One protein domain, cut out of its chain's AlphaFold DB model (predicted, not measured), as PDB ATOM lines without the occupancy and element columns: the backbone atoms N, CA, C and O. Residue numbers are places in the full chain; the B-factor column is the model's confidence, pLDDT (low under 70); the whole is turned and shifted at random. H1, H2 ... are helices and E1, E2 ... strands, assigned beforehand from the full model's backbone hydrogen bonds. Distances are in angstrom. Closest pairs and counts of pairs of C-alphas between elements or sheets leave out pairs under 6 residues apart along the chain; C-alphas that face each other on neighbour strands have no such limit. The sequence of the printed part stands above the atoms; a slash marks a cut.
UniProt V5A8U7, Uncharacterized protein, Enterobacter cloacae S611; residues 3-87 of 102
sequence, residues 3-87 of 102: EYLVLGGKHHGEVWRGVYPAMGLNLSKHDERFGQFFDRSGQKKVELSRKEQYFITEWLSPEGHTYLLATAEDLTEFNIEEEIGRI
ATOM      1  N   GLU A   3      -7.307  24.451 -15.675       93.25
ATOM      2  CA  GLU A   3      -6.090  23.726 -16.046       93.25
ATOM      3  C   GLU A   3      -5.104  23.708 -14.882       93.25
ATOM      4  O   GLU A   3      -4.897  24.727 -14.232       93.25
ATOM      5  N   TYR A   4      -4.503  22.546 -14.643       93.00
ATOM      6  CA  TYR A   4      -3.489  22.311 -13.625       93.00
ATOM      7  C   TYR A   4      -2.221  21.830 -14.308       93.00
ATOM      8  O   TYR A   4      -2.276  20.846 -15.048       93.00
ATOM      9  N   LEU A   5      -1.092  22.479 -14.037       96.00
ATOM     10  CA  LEU A   5       0.213  21.930 -14.386       96.00
ATOM     11  C   LEU A   5       0.634  20.907 -13.336       96.00
ATOM     12  O   LEU A   5       0.627  21.198 -12.139       96.00
ATOM     13  N   VAL A   6       1.014  19.717 -13.783       94.12
ATOM     14  CA  VAL A   6       1.482  18.651 -12.902       94.12
ATOM     15  C   VAL A   6       2.987  18.761 -12.708       94.12
ATOM     16  O   VAL A   6       3.747  18.717 -13.674       94.12
ATOM     17  N   LEU A   7       3.421  18.856 -11.453       93.69
ATOM     18  CA  LEU A   7       4.828  18.935 -11.076       93.69
ATOM     19  C   LEU A   7       5.212  17.755 -10.183       93.69
ATOM     20  O   LEU A   7       4.607  17.496  -9.142       93.69
ATOM     21  N   GLY A   8       6.251  17.049 -10.604       89.44
ATOM     22  CA  GLY A   8       6.806  15.899  -9.897       89.44
ATOM     23  C   GLY A   8       6.040  14.594 -10.133       89.44
ATOM     24  O   GLY A   8       4.962  14.544 -10.743       89.44
ATOM     25  N   GLY A   9       6.625  13.505  -9.644       87.06
ATOM     26  CA  GLY A   9       6.084  12.161  -9.823       87.06
ATOM     27  C   GLY A   9       5.988  11.710 -11.289       87.06
ATOM     28  O   GLY A   9       6.666  12.213 -12.183       87.06
ATOM     29  N   LYS A  10       5.136  10.712 -11.542       88.69
ATOM     30  CA  LYS A  10       5.040  10.026 -12.844       88.69
ATOM     31  C   LYS A  10       4.470  10.900 -13.966       88.69
ATOM     32  O   LYS A  10       4.802  10.685 -15.128       88.69
ATOM     33  N   HIS A  11       3.606  11.844 -13.613       90.69
ATOM     34  CA  HIS A  11       2.849  12.672 -14.552       90.69
ATOM     35  C   HIS A  11       3.427  14.085 -14.712       90.69
ATOM     36  O   HIS A  11       2.736  14.980 -15.189       90.69
ATOM     37  N   HIS A  12       4.678  14.304 -14.294       94.50
ATOM     38  CA  HIS A  12       5.351  15.597 -14.411       94.50
ATOM     39  C   HIS A  12       5.241  16.166 -15.840       94.50
ATOM     40  O   HIS A  12       5.507  15.469 -16.819       94.50
ATOM     41  N   GLY A  13       4.874  17.445 -15.951       94.44
ATOM     42  CA  GLY A  13       4.726  18.167 -17.216       94.44
ATOM     43  C   GLY A  13       3.385  17.945 -17.922       94.44
ATOM     44  O   GLY A  13       3.117  18.577 -18.945       94.44
ATOM     45  N   GLU A  14       2.516  17.074 -17.403       95.12
ATOM     46  CA  GLU A  14       1.151  16.958 -17.908       95.12
ATOM     47  C   GLU A  14       0.306  18.178 -17.521       95.12
ATOM     48  O   GLU A  14       0.532  18.845 -16.509       95.12
ATOM     49  N   VAL A  15      -0.723  18.436 -18.329       95.31
ATOM     50  CA  VAL A  15      -1.774  19.394 -17.993       95.31
ATOM     51  C   VAL A  15      -3.064  18.634 -17.777       95.31
ATOM     52  O   VAL A  15      -3.551  17.943 -18.678       95.31
ATOM     53  N   TRP A  16      -3.637  18.793 -16.593       92.62
ATOM     54  CA  TRP A  16      -4.911  18.192 -16.236       92.62
ATOM     55  C   TRP A  16      -6.020  19.229 -16.197       92.62
ATOM     56  O   TRP A  16      -5.790  20.402 -15.921       92.62
ATOM     57  N   ARG A  17      -7.252  18.792 -16.447       90.81
ATOM     58  CA  ARG A  17      -8.460  19.604 -16.302       90.81
ATOM     59  C   ARG A  17      -9.315  19.079 -15.167       90.81
ATOM     60  O   ARG A  17      -9.667  17.905 -15.152       90.81
ATOM     61  N   GLY A  18      -9.667  19.957 -14.237       86.75
ATOM     62  CA  GLY A  18     -10.422  19.594 -13.038       86.75
ATOM     63  C   GLY A  18     -11.326  20.714 -12.535       86.75
ATOM     64  O   GLY A  18     -11.373  21.818 -13.092       86.75
ATOM     65  N   VAL A  19     -12.090  20.418 -11.487       80.75
ATOM     66  CA  VAL A  19     -12.872  21.424 -10.762       80.75
ATOM     67  C   VAL A  19     -11.979  22.057  -9.702       80.75
ATOM     68  O   VAL A  19     -11.437  21.351  -8.857       80.75
ATOM     69  N   TYR A  20     -11.865  23.386  -9.736       74.75
ATOM     70  CA  TYR A  20     -11.165  24.133  -8.701       74.75
ATOM     71  C   TYR A  20     -12.010  24.180  -7.420       74.75
ATOM     72  O   TYR A  20     -13.154  24.641  -7.488       74.75
ATOM     73  N   PRO A  21     -11.513  23.671  -6.274       66.19
ATOM     74  CA  PRO A  21     -12.199  23.830  -5.000       66.19
ATOM     75  C   PRO A  21     -12.306  25.320  -4.686       66.19
ATOM     76  O   PRO A  21     -11.313  25.951  -4.345       66.19
ATOM     77  N   ALA A  22     -13.505  25.892  -4.783       54.19
ATOM     78  CA  ALA A  22     -13.733  27.246  -4.298       54.19
ATOM     79  C   ALA A  22     -13.358  27.318  -2.804       54.19
ATOM     80  O   ALA A  22     -13.771  26.460  -2.017       54.19
ATOM     81  N   MET A  23     -12.550  28.322  -2.442       47.78
ATOM     82  CA  MET A  23     -12.070  28.585  -1.082       47.78
ATOM     83  C   MET A  23     -13.224  28.494  -0.075       47.78
ATOM     84  O   MET A  23     -14.176  29.266  -0.134       47.78
ATOM     85  N   GLY A  24     -13.148  27.535   0.846       42.09
ATOM     86  CA  GLY A  24     -14.206  27.310   1.837       42.09
ATOM     87  C   GLY A  24     -14.420  25.858   2.250       42.09
ATOM     88  O   GLY A  24     -15.314  25.579   3.043       42.09
ATOM     89  N   LEU A  25     -13.611  24.922   1.758       39.50
ATOM     90  CA  LEU A  25     -13.642  23.546   2.231       39.50
ATOM     91  C   LEU A  25     -12.462  23.306   3.176       39.50
ATOM     92  O   LEU A  25     -11.303  23.274   2.770       39.50
ATOM     93  N   ASN A  26     -12.773  23.147   4.462       41.34
ATOM     94  CA  ASN A  26     -11.835  22.655   5.466       41.34
ATOM     95  C   ASN A  26     -11.654  21.149   5.223       41.34
ATOM     96  O   ASN A  26     -12.374  20.316   5.774       41.34
ATOM     97  N   LEU A  27     -10.787  20.816   4.268       41.22
ATOM     98  CA  LEU A  27     -10.606  19.457   3.780       41.22
ATOM     99  C   LEU A  27      -9.649  18.723   4.713       41.22
ATOM    100  O   LEU A  27      -8.431  18.894   4.667       41.22
ATOM    101  N   SER A  28     -10.212  17.884   5.579       36.72
ATOM    102  CA  SER A  28      -9.452  16.850   6.274       36.72
ATOM    103  C   SER A  28      -8.630  16.049   5.261       36.72
ATOM    104  O   SER A  28      -9.144  15.719   4.197       36.72
ATOM    105  N   LYS A  29      -7.382  15.726   5.624       42.97
ATOM    106  CA  LYS A  29      -6.280  15.129   4.832       42.97
ATOM    107  C   LYS A  29      -6.591  13.941   3.890       42.97
ATOM    108  O   LYS A  29      -5.664  13.452   3.253       42.97
ATOM    109  N   HIS A  30      -7.825  13.449   3.791       43.09
ATOM    110  CA  HIS A  30      -8.232  12.243   3.058       43.09
ATOM    111  C   HIS A  30      -9.538  12.412   2.260       43.09
ATOM    112  O   HIS A  30     -10.331  11.476   2.185       43.09
ATOM    113  N   ASP A  31      -9.824  13.585   1.689       44.47
ATOM    114  CA  ASP A  31     -11.052  13.721   0.899       44.47
ATOM    115  C   ASP A  31     -10.868  13.248  -0.560       44.47
ATOM    116  O   ASP A  31     -10.317  13.950  -1.405       44.47
ATOM    117  N   GLU A  32     -11.362  12.039  -0.854       44.19
ATOM    118  CA  GLU A  32     -11.381  11.389  -2.179       44.19
ATOM    119  C   GLU A  32     -12.288  12.110  -3.208       44.19
ATOM    120  O   GLU A  32     -12.373  11.702  -4.369       44.19
ATOM    121  N   ARG A  33     -12.983  13.193  -2.815       45.22
ATOM    122  CA  ARG A  33     -14.009  13.868  -3.634       45.22
ATOM    123  C   ARG A  33     -13.483  14.854  -4.688       45.22
ATOM    124  O   ARG A  33     -14.270  15.255  -5.541       45.22
ATOM    125  N   PHE A  34     -12.192  15.204  -4.703       49.44
ATOM    126  CA  PHE A  34     -11.628  16.144  -5.698       49.44
ATOM    127  C   PHE A  34     -10.956  15.499  -6.924       49.44
ATOM    128  O   PHE A  34     -10.572  16.195  -7.860       49.44
ATOM    129  N   GLY A  35     -10.861  14.171  -6.987       57.44
ATOM    130  CA  GLY A  35     -10.010  13.468  -7.957       57.44
ATOM    131  C   GLY A  35     -10.605  13.195  -9.343       57.44
ATOM    132  O   GLY A  35     -10.303  12.151  -9.919       57.44
ATOM    133  N   GLN A  36     -11.471  14.054  -9.892       72.75
ATOM    134  CA  GLN A  36     -11.900  13.914 -11.294       72.75
ATOM    135  C   GLN A  36     -11.113  14.863 -12.183       72.75
ATOM    136  O   GLN A  36     -11.612  15.889 -12.642       72.75
ATOM    137  N   PHE A  37      -9.859  14.482 -12.393       85.56
ATOM    138  CA  PHE A  37      -9.017  15.085 -13.403       85.56
ATOM    139  C   PHE A  37      -9.237  14.393 -14.738       85.56
ATOM    140  O   PHE A  37      -9.453  13.181 -14.822       85.56
ATOM    141  N   PHE A  38      -9.170  15.192 -15.784       89.38
ATOM    142  CA  PHE A  38      -9.130  14.751 -17.160       89.38
ATOM    143  C   PHE A  38      -7.825  15.227 -17.775       89.38
ATOM    144  O   PHE A  38      -7.182  16.140 -17.260       89.38
ATOM    145  N   ASP A  39      -7.422  14.608 -18.869       91.56
ATOM    146  CA  ASP A  39      -6.337  15.116 -19.685       91.56
ATOM    147  C   ASP A  39      -6.645  16.544 -20.165       91.56
ATOM    148  O   ASP A  39      -7.767  17.054 -20.064       91.56
ATOM    149  N   ARG A  40      -5.641  17.205 -20.733       92.62
ATOM    150  CA  ARG A  40      -5.785  18.576 -21.221       92.62
ATOM    151  C   ARG A  40      -6.941  18.760 -22.209       92.62
ATOM    152  O   ARG A  40      -7.576  19.812 -22.229       92.62
ATOM    153  N   SER A  41      -7.230  17.743 -23.020       88.31
ATOM    154  CA  SER A  41      -8.346  17.776 -23.966       88.31
ATOM    155  C   SER A  41      -9.715  17.687 -23.273       88.31
ATOM    156  O   SER A  41     -10.719  18.141 -23.822       88.31
ATOM    157  N   GLY A  42      -9.764  17.167 -22.043       86.06
ATOM    158  CA  GLY A  42     -10.985  16.879 -21.299       86.06
ATOM    159  C   GLY A  42     -11.677  15.591 -21.749       86.06
ATOM    160  O   GLY A  42     -12.797  15.330 -21.318       86.06
ATOM    161  N   GLN A  43     -11.056  14.803 -22.631       86.69
ATOM    162  CA  GLN A  43     -11.659  13.606 -23.223       86.69
ATOM    163  C   GLN A  43     -11.368  12.343 -22.415       86.69
ATOM    164  O   GLN A  43     -12.171  11.408 -22.429       86.69
ATOM    165  N   LYS A  44     -10.235  12.292 -21.710       89.56
ATOM    166  CA  LYS A  44      -9.793  11.101 -20.982       89.56
ATOM    167  C   LYS A  44      -9.680  11.396 -19.499       89.56
ATOM    168  O   LYS A  44      -8.980  12.316 -19.103       89.56
ATOM    169  N   LYS A  45     -10.311  10.566 -18.667       89.00
ATOM    170  CA  LYS A  45     -10.123  10.624 -17.215       89.00
ATOM    171  C   LYS A  45      -8.686  10.231 -16.849       89.00
ATOM    172  O   LYS A  45      -8.181   9.219 -17.338       89.00
ATOM    173  N   VAL A  46      -8.051  11.013 -15.983       85.94
ATOM    174  CA  VAL A  46      -6.745  10.704 -15.394       85.94
ATOM    175  C   VAL A  46      -6.957   9.678 -14.287       85.94
ATOM    176  O   VAL A  46      -7.727   9.899 -13.350       85.94
ATOM    177  N   GLU A  47      -6.288   8.537 -14.407       82.06
ATOM    178  CA  GLU A  47      -6.316   7.483 -13.398       82.06
ATOM    179  C   GLU A  47      -5.089   7.604 -12.500       82.06
ATOM    180  O   GLU A  47      -3.971   7.325 -12.929       82.06
ATOM    181  N   LEU A  48      -5.310   8.006 -11.250       75.19
ATOM    182  CA  LEU A  48      -4.274   8.053 -10.222       75.19
ATOM    183  C   LEU A  48      -4.275   6.742  -9.438       75.19
ATOM    184  O   LEU A  48      -5.326   6.255  -9.010       75.19
ATOM    185  N   SER A  49      -3.101   6.154  -9.227       70.00
ATOM    186  CA  SER A  49      -2.971   5.021  -8.316       70.00
ATOM    187  C   SER A  49      -3.089   5.482  -6.861       70.00
ATOM    188  O   SER A  49      -2.777   6.618  -6.519       70.00
ATOM    189  N   ARG A  50      -3.454   4.572  -5.949       66.44
ATOM    190  CA  ARG A  50      -3.544   4.874  -4.502       66.44
ATOM    191  C   ARG A  50      -2.230   5.356  -3.866       66.44
ATOM    192  O   ARG A  50      -2.246   5.803  -2.723       66.44
ATOM    193  N   LYS A  51      -1.096   5.184  -4.551       69.44
ATOM    194  CA  LYS A  51       0.230   5.600  -4.074       69.44
ATOM    195  C   LYS A  51       0.622   6.995  -4.560       69.44
ATOM    196  O   LYS A  51       1.582   7.547  -4.038       69.44
ATOM    197  N   GLU A  52      -0.089   7.542  -5.540       72.12
ATOM    198  CA  GLU A  52       0.172   8.866  -6.096       72.12
ATOM    199  C   GLU A  52      -0.672   9.891  -5.336       72.12
ATOM    200  O   GLU A  52      -1.899   9.803  -5.303       72.12
ATOM    201  N   GLN A  53      -0.005  10.844  -4.687       76.88
ATOM    202  CA  GLN A  53      -0.646  11.957  -3.995       76.88
ATOM    203  C   GLN A  53      -0.144  13.255  -4.607       76.88
ATOM    204  O   GLN A  53       1.061  13.476  -4.681       76.88
ATOM    205  N   TYR A  54      -1.086  14.087  -5.042       82.38
ATOM    206  CA  TYR A  54      -0.820  15.409  -5.584       82.38
ATOM    207  C   TYR A  54      -1.514  16.453  -4.710       82.38
ATOM    208  O   TYR A  54      -2.678  16.287  -4.335       82.38
ATOM    209  N   PHE A  55      -0.805  17.529  -4.398       82.19
ATOM    210  CA  PHE A  55      -1.304  18.679  -3.661       82.19
ATOM    211  C   PHE A  55      -1.661  19.788  -4.641       82.19
ATOM    212  O   PHE A  55      -0.902  20.093  -5.556       82.19
ATOM    213  N   ILE A  56      -2.837  20.381  -4.454       84.69
ATOM    214  CA  ILE A  56      -3.294  21.484  -5.291       84.69
ATOM    215  C   ILE A  56      -2.878  22.799  -4.649       84.69
ATOM    216  O   ILE A  56      -3.163  23.027  -3.474       84.69
ATOM    217  N   THR A  57      -2.235  23.664  -5.426       84.69
ATOM    218  CA  THR A  57      -1.808  24.990  -4.979       84.69
ATOM    219  C   THR A  57      -1.921  26.010  -6.100       84.69
ATOM    220  O   THR A  57      -1.834  25.679  -7.282       84.69
ATOM    221  N   GLU A  58      -2.121  27.262  -5.712       89.50
ATOM    222  CA  GLU A  58      -2.017  28.417  -6.596       89.50
ATOM    223  C   GLU A  58      -0.569  28.903  -6.641       89.50
ATOM    224  O   GLU A  58       0.149  28.837  -5.638       89.50
ATOM    225  N   TRP A  59      -0.149  29.415  -7.792       90.94
ATOM    226  CA  TRP A  59       1.112  30.127  -7.951       90.94
ATOM    227  C   TRP A  59       0.883  31.426  -8.718       90.94
ATOM    228  O   TRP A  59       0.338  31.409  -9.821       90.94
ATOM    229  N   LEU A  60       1.297  32.545  -8.123       91.50
ATOM    230  CA  LEU A  60       1.207  33.872  -8.724       91.50
ATOM    231  C   LEU A  60       2.471  34.147  -9.542       91.50
ATOM    232  O   LEU A  60       3.571  34.184  -8.988       91.50
ATOM    233  N   SER A  61       2.307  34.362 -10.844       92.31
ATOM    234  CA  SER A  61       3.410  34.703 -11.734       92.31
ATOM    235  C   SER A  61       3.911  36.133 -11.497       92.31
ATOM    236  O   SER A  61       3.149  36.990 -11.035       92.31
ATOM    237  N   PRO A  62       5.166  36.443 -11.875       90.19
ATOM    238  CA  PRO A  62       5.686  37.814 -11.851       90.19
ATOM    239  C   PRO A  62       4.852  38.807 -12.678       90.19
ATOM    240  O   PRO A  62       4.840  40.000 -12.388       90.19
ATOM    241  N   GLU A  63       4.143  38.311 -13.692       88.94
ATOM    242  CA  GLU A  63       3.260  39.081 -14.576       88.94
ATOM    243  C   GLU A  63       1.869  39.334 -13.964       88.94
ATOM    244  O   GLU A  63       1.069  40.073 -14.533       88.94
ATOM    245  N   GLY A  64       1.580  38.756 -12.793       89.88
ATOM    246  CA  GLY A  64       0.318  38.936 -12.074       89.88
ATOM    247  C   GLY A  64      -0.781  37.938 -12.445       89.88
ATOM    248  O   GLY A  64      -1.944  38.196 -12.146       89.88
ATOM    249  N   HIS A  65      -0.434  36.817 -13.080       91.75
ATOM    250  CA  HIS A  65      -1.366  35.737 -13.415       91.75
ATOM    251  C   HIS A  65      -1.276  34.600 -12.396       91.75
ATOM    252  O   HIS A  65      -0.182  34.128 -12.089       91.75
ATOM    253  N   THR A  66      -2.409  34.111 -11.906       91.19
ATOM    254  CA  THR A  66      -2.459  32.928 -11.044       91.19
ATOM    255  C   THR A  66      -2.590  31.678 -11.895       91.19
ATOM    256  O   THR A  66      -3.506  31.545 -12.703       91.19
ATOM    257  N   TYR A  67      -1.703  30.719 -11.677       92.69
ATOM    258  CA  TYR A  67      -1.770  29.389 -12.268       92.69
ATOM    259  C   TYR A  67      -2.073  28.349 -11.194       92.69
ATOM    260  O   TYR A  67      -1.699  28.508 -10.032       92.69
ATOM    261  N   LEU A  68      -2.745  27.267 -11.586       92.12
ATOM    262  CA  LEU A  68      -2.989  26.135 -10.701       92.12
ATOM    263  C   LEU A  68      -1.962  25.038 -10.949       92.12
ATOM    264  O   LEU A  68      -1.700  24.655 -12.090       92.12
ATOM    265  N   LEU A  69      -1.424  24.504  -9.860       91.38
ATOM    266  CA  LEU A  69      -0.428  23.444  -9.867       91.38
ATOM    267  C   LEU A  69      -0.966  22.225  -9.114       91.38
ATOM    268  O   LEU A  69      -1.668  22.362  -8.108       91.38
ATOM    269  N   ALA A  70      -0.621  21.038  -9.601       90.06
ATOM    270  CA  ALA A  70      -0.799  19.764  -8.920       90.06
ATOM    271  C   ALA A  70       0.589  19.171  -8.647       90.06
ATOM    272  O   ALA A  70       1.262  18.722  -9.572       90.06
ATOM    273  N   THR A  71       1.042  19.180  -7.394       86.81
ATOM    274  CA  THR A  71       2.439  18.889  -7.042       86.81
ATOM    275  C   THR A  71       2.560  17.594  -6.242       86.81
ATOM    276  O   THR A  71       1.830  17.385  -5.277       86.81
ATOM    277  N   ALA A  72       3.468  16.702  -6.631       86.44
ATOM    278  CA  ALA A  72       3.808  15.506  -5.848       86.44
ATOM    279  C   ALA A  72       5.007  15.730  -4.907       86.44
ATOM    280  O   ALA A  72       5.263  14.922  -4.016       86.44
ATOM    281  N   GLU A  73       5.742  16.820  -5.119       84.69
ATOM    282  CA  GLU A  73       6.987  17.185  -4.439       84.69
ATOM    283  C   GLU A  73       6.919  18.658  -3.992       84.69
ATOM    284  O   GLU A  73       5.933  19.353  -4.271       84.69
ATOM    285  N   ASP A  74       7.938  19.130  -3.269       83.44
ATOM    286  CA  ASP A  74       8.020  20.528  -2.829       83.44
ATOM    287  C   ASP A  74       8.205  21.468  -4.031       83.44
ATOM    288  O   ASP A  74       8.941  21.163  -4.969       83.44
ATOM    289  N   LEU A  75       7.544  22.628  -4.008       82.19
ATOM    290  CA  LEU A  75       7.654  23.626  -5.069       82.19
ATOM    291  C   LEU A  75       9.069  24.196  -5.209       82.19
ATOM    292  O   LEU A  75       9.414  24.661  -6.294       82.19
ATOM    293  N   THR A  76       9.890  24.159  -4.154       88.44
ATOM    294  CA  THR A  76      11.280  24.642  -4.212       88.44
ATOM    295  C   THR A  76      12.163  23.844  -5.169       88.44
ATOM    296  O   THR A  76      13.215  24.340  -5.566       88.44
ATOM    297  N   GLU A  77      11.743  22.640  -5.558       89.94
ATOM    298  CA  GLU A  77      12.474  21.778  -6.492       89.94
ATOM    299  C   GLU A  77      12.262  22.176  -7.964       89.94
ATOM    300  O   GLU A  77      12.926  21.638  -8.851       89.94
ATOM    301  N   PHE A  78      11.356  23.122  -8.253       92.62
ATOM    302  CA  PHE A  78      10.952  23.464  -9.618       92.62
ATOM    303  C   PHE A  78      11.157  24.945  -9.950       92.62
ATOM    304  O   PHE A  78      10.804  25.841  -9.182       92.62
ATOM    305  N   ASN A  79      11.636  25.214 -11.167       95.50
ATOM    306  CA  ASN A  79      11.546  26.540 -11.773       95.50
ATOM    307  C   ASN A  79      10.172  26.696 -12.443       95.50
ATOM    308  O   ASN A  79      10.015  26.405 -13.626       95.50
ATOM    309  N   ILE A  80       9.164  27.117 -11.674       94.50
ATOM    310  CA  ILE A  80       7.751  27.110 -12.100       94.50
ATOM    311  C   ILE A  80       7.521  27.934 -13.377       94.50
ATOM    312  O   ILE A  80       6.752  27.519 -14.241       94.50
ATOM    313  N   GLU A  81       8.209  29.068 -13.528       95.06
ATOM    314  CA  GLU A  81       8.115  29.909 -14.727       95.06
ATOM    315  C   GLU A  81       8.597  29.160 -15.976       95.06
ATOM    316  O   GLU A  81       7.925  29.152 -17.009       95.06
ATOM    317  N   GLU A  82       9.728  28.463 -15.866       95.88
ATOM    318  CA  GLU A  82      10.268  27.654 -16.955       95.88
ATOM    319  C   GLU A  82       9.380  26.443 -17.261       95.88
ATOM    320  O   GLU A  82       9.142  26.143 -18.432       95.88
ATOM    321  N   GLU A  83       8.843  25.776 -16.236       97.12
ATOM    322  CA  GLU A  83       7.922  24.651 -16.418       97.12
ATOM    323  C   GLU A  83       6.648  25.081 -17.156       97.12
ATOM    324  O   GLU A  83       6.261  24.434 -18.127       97.12
ATOM    325  N   ILE A  84       6.037  26.212 -16.778       94.81
ATOM    326  CA  ILE A  84       4.878  26.780 -17.489       94.81
ATOM    327  C   ILE A  84       5.255  27.160 -18.927       94.81
ATOM    328  O   ILE A  84       4.498  26.868 -19.856       94.81
ATOM    329  N   GLY A  85       6.432  27.756 -19.134       94.56
ATOM    330  CA  GLY A  85       6.918  28.172 -20.453       94.56
ATOM    331  C   GLY A  85       7.127  27.021 -21.446       94.56
ATOM    332  O   GLY A  85       7.083  27.238 -22.658       94.56
ATOM    333  N   ARG A  86       7.311  25.786 -20.965       95.44
ATOM    334  CA  ARG A  86       7.445  24.582 -21.808       95.44
ATOM    335  C   ARG A  86       6.104  24.029 -22.300       95.44
ATOM    336  O   ARG A  86       6.085  23.166 -23.180       95.44
ATOM    337  N   ILE A  87       4.982  24.493 -21.752       95.19
ATOM    338  CA  ILE A  87       3.655  23.947 -22.042       95.19
ATOM    339  C   ILE A  87       3.108  24.502 -23.362       95.19
ATOM    340  O   ILE A  87       2.910  25.704 -23.526       95.19
TER     341      ILE A  87
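This is residues 3 to 87 of the 102 residues of an uncharacterized protein of Enterobacter cloacae S611 (UniProt V5A8U7). Little of this domain is regular structure: a small, strongly twisted four-stranded sheet with short helix H1 on one face, and a long loop of which residues 22 to 33 stick out. The 85 printed residues run E1, E2, E3, E4, H1, with 27 in named elements; the class is mixed, helices and strands, and the mixed sheet's order is E2, E1, E4, E3. It is compact, radius of gyration of the C-alphas 12.8 A, spanning 33 by 28 by 24 A.

Inner strands E1, residues 3 to 7, and E4, residues 66 to 71, are parallel, with N 7 and O 70 within hydrogen-bond range at 2.9 A. Edge strand E2, residues 15 to 18, forms an antiparallel hairpin with E1 (N 4 and O 16, 2.8 A). Edge strand E3, residues 55 to 60, forms another with E4 (N 55 and O 71, 2.8 A). H1, residues 80 to 85, is on the sheet at a height of 8.8 A, across the strands, 77 degrees to E4 on the local plane; its O i to N i+4 pairs are within hydrogen-bond range.

E1 begins at C-alpha 3 (-6.090, 23.726, -16.046); H1 ends at C-alpha 85 (6.918, 28.172, -20.453). E3 measures 16.2 A, E4 15.4 A.

The printed part has no cut. The E2 to E3 link is long, 36 residues. Residues 21 to 35 and 50 to 51 have pLDDT under 70.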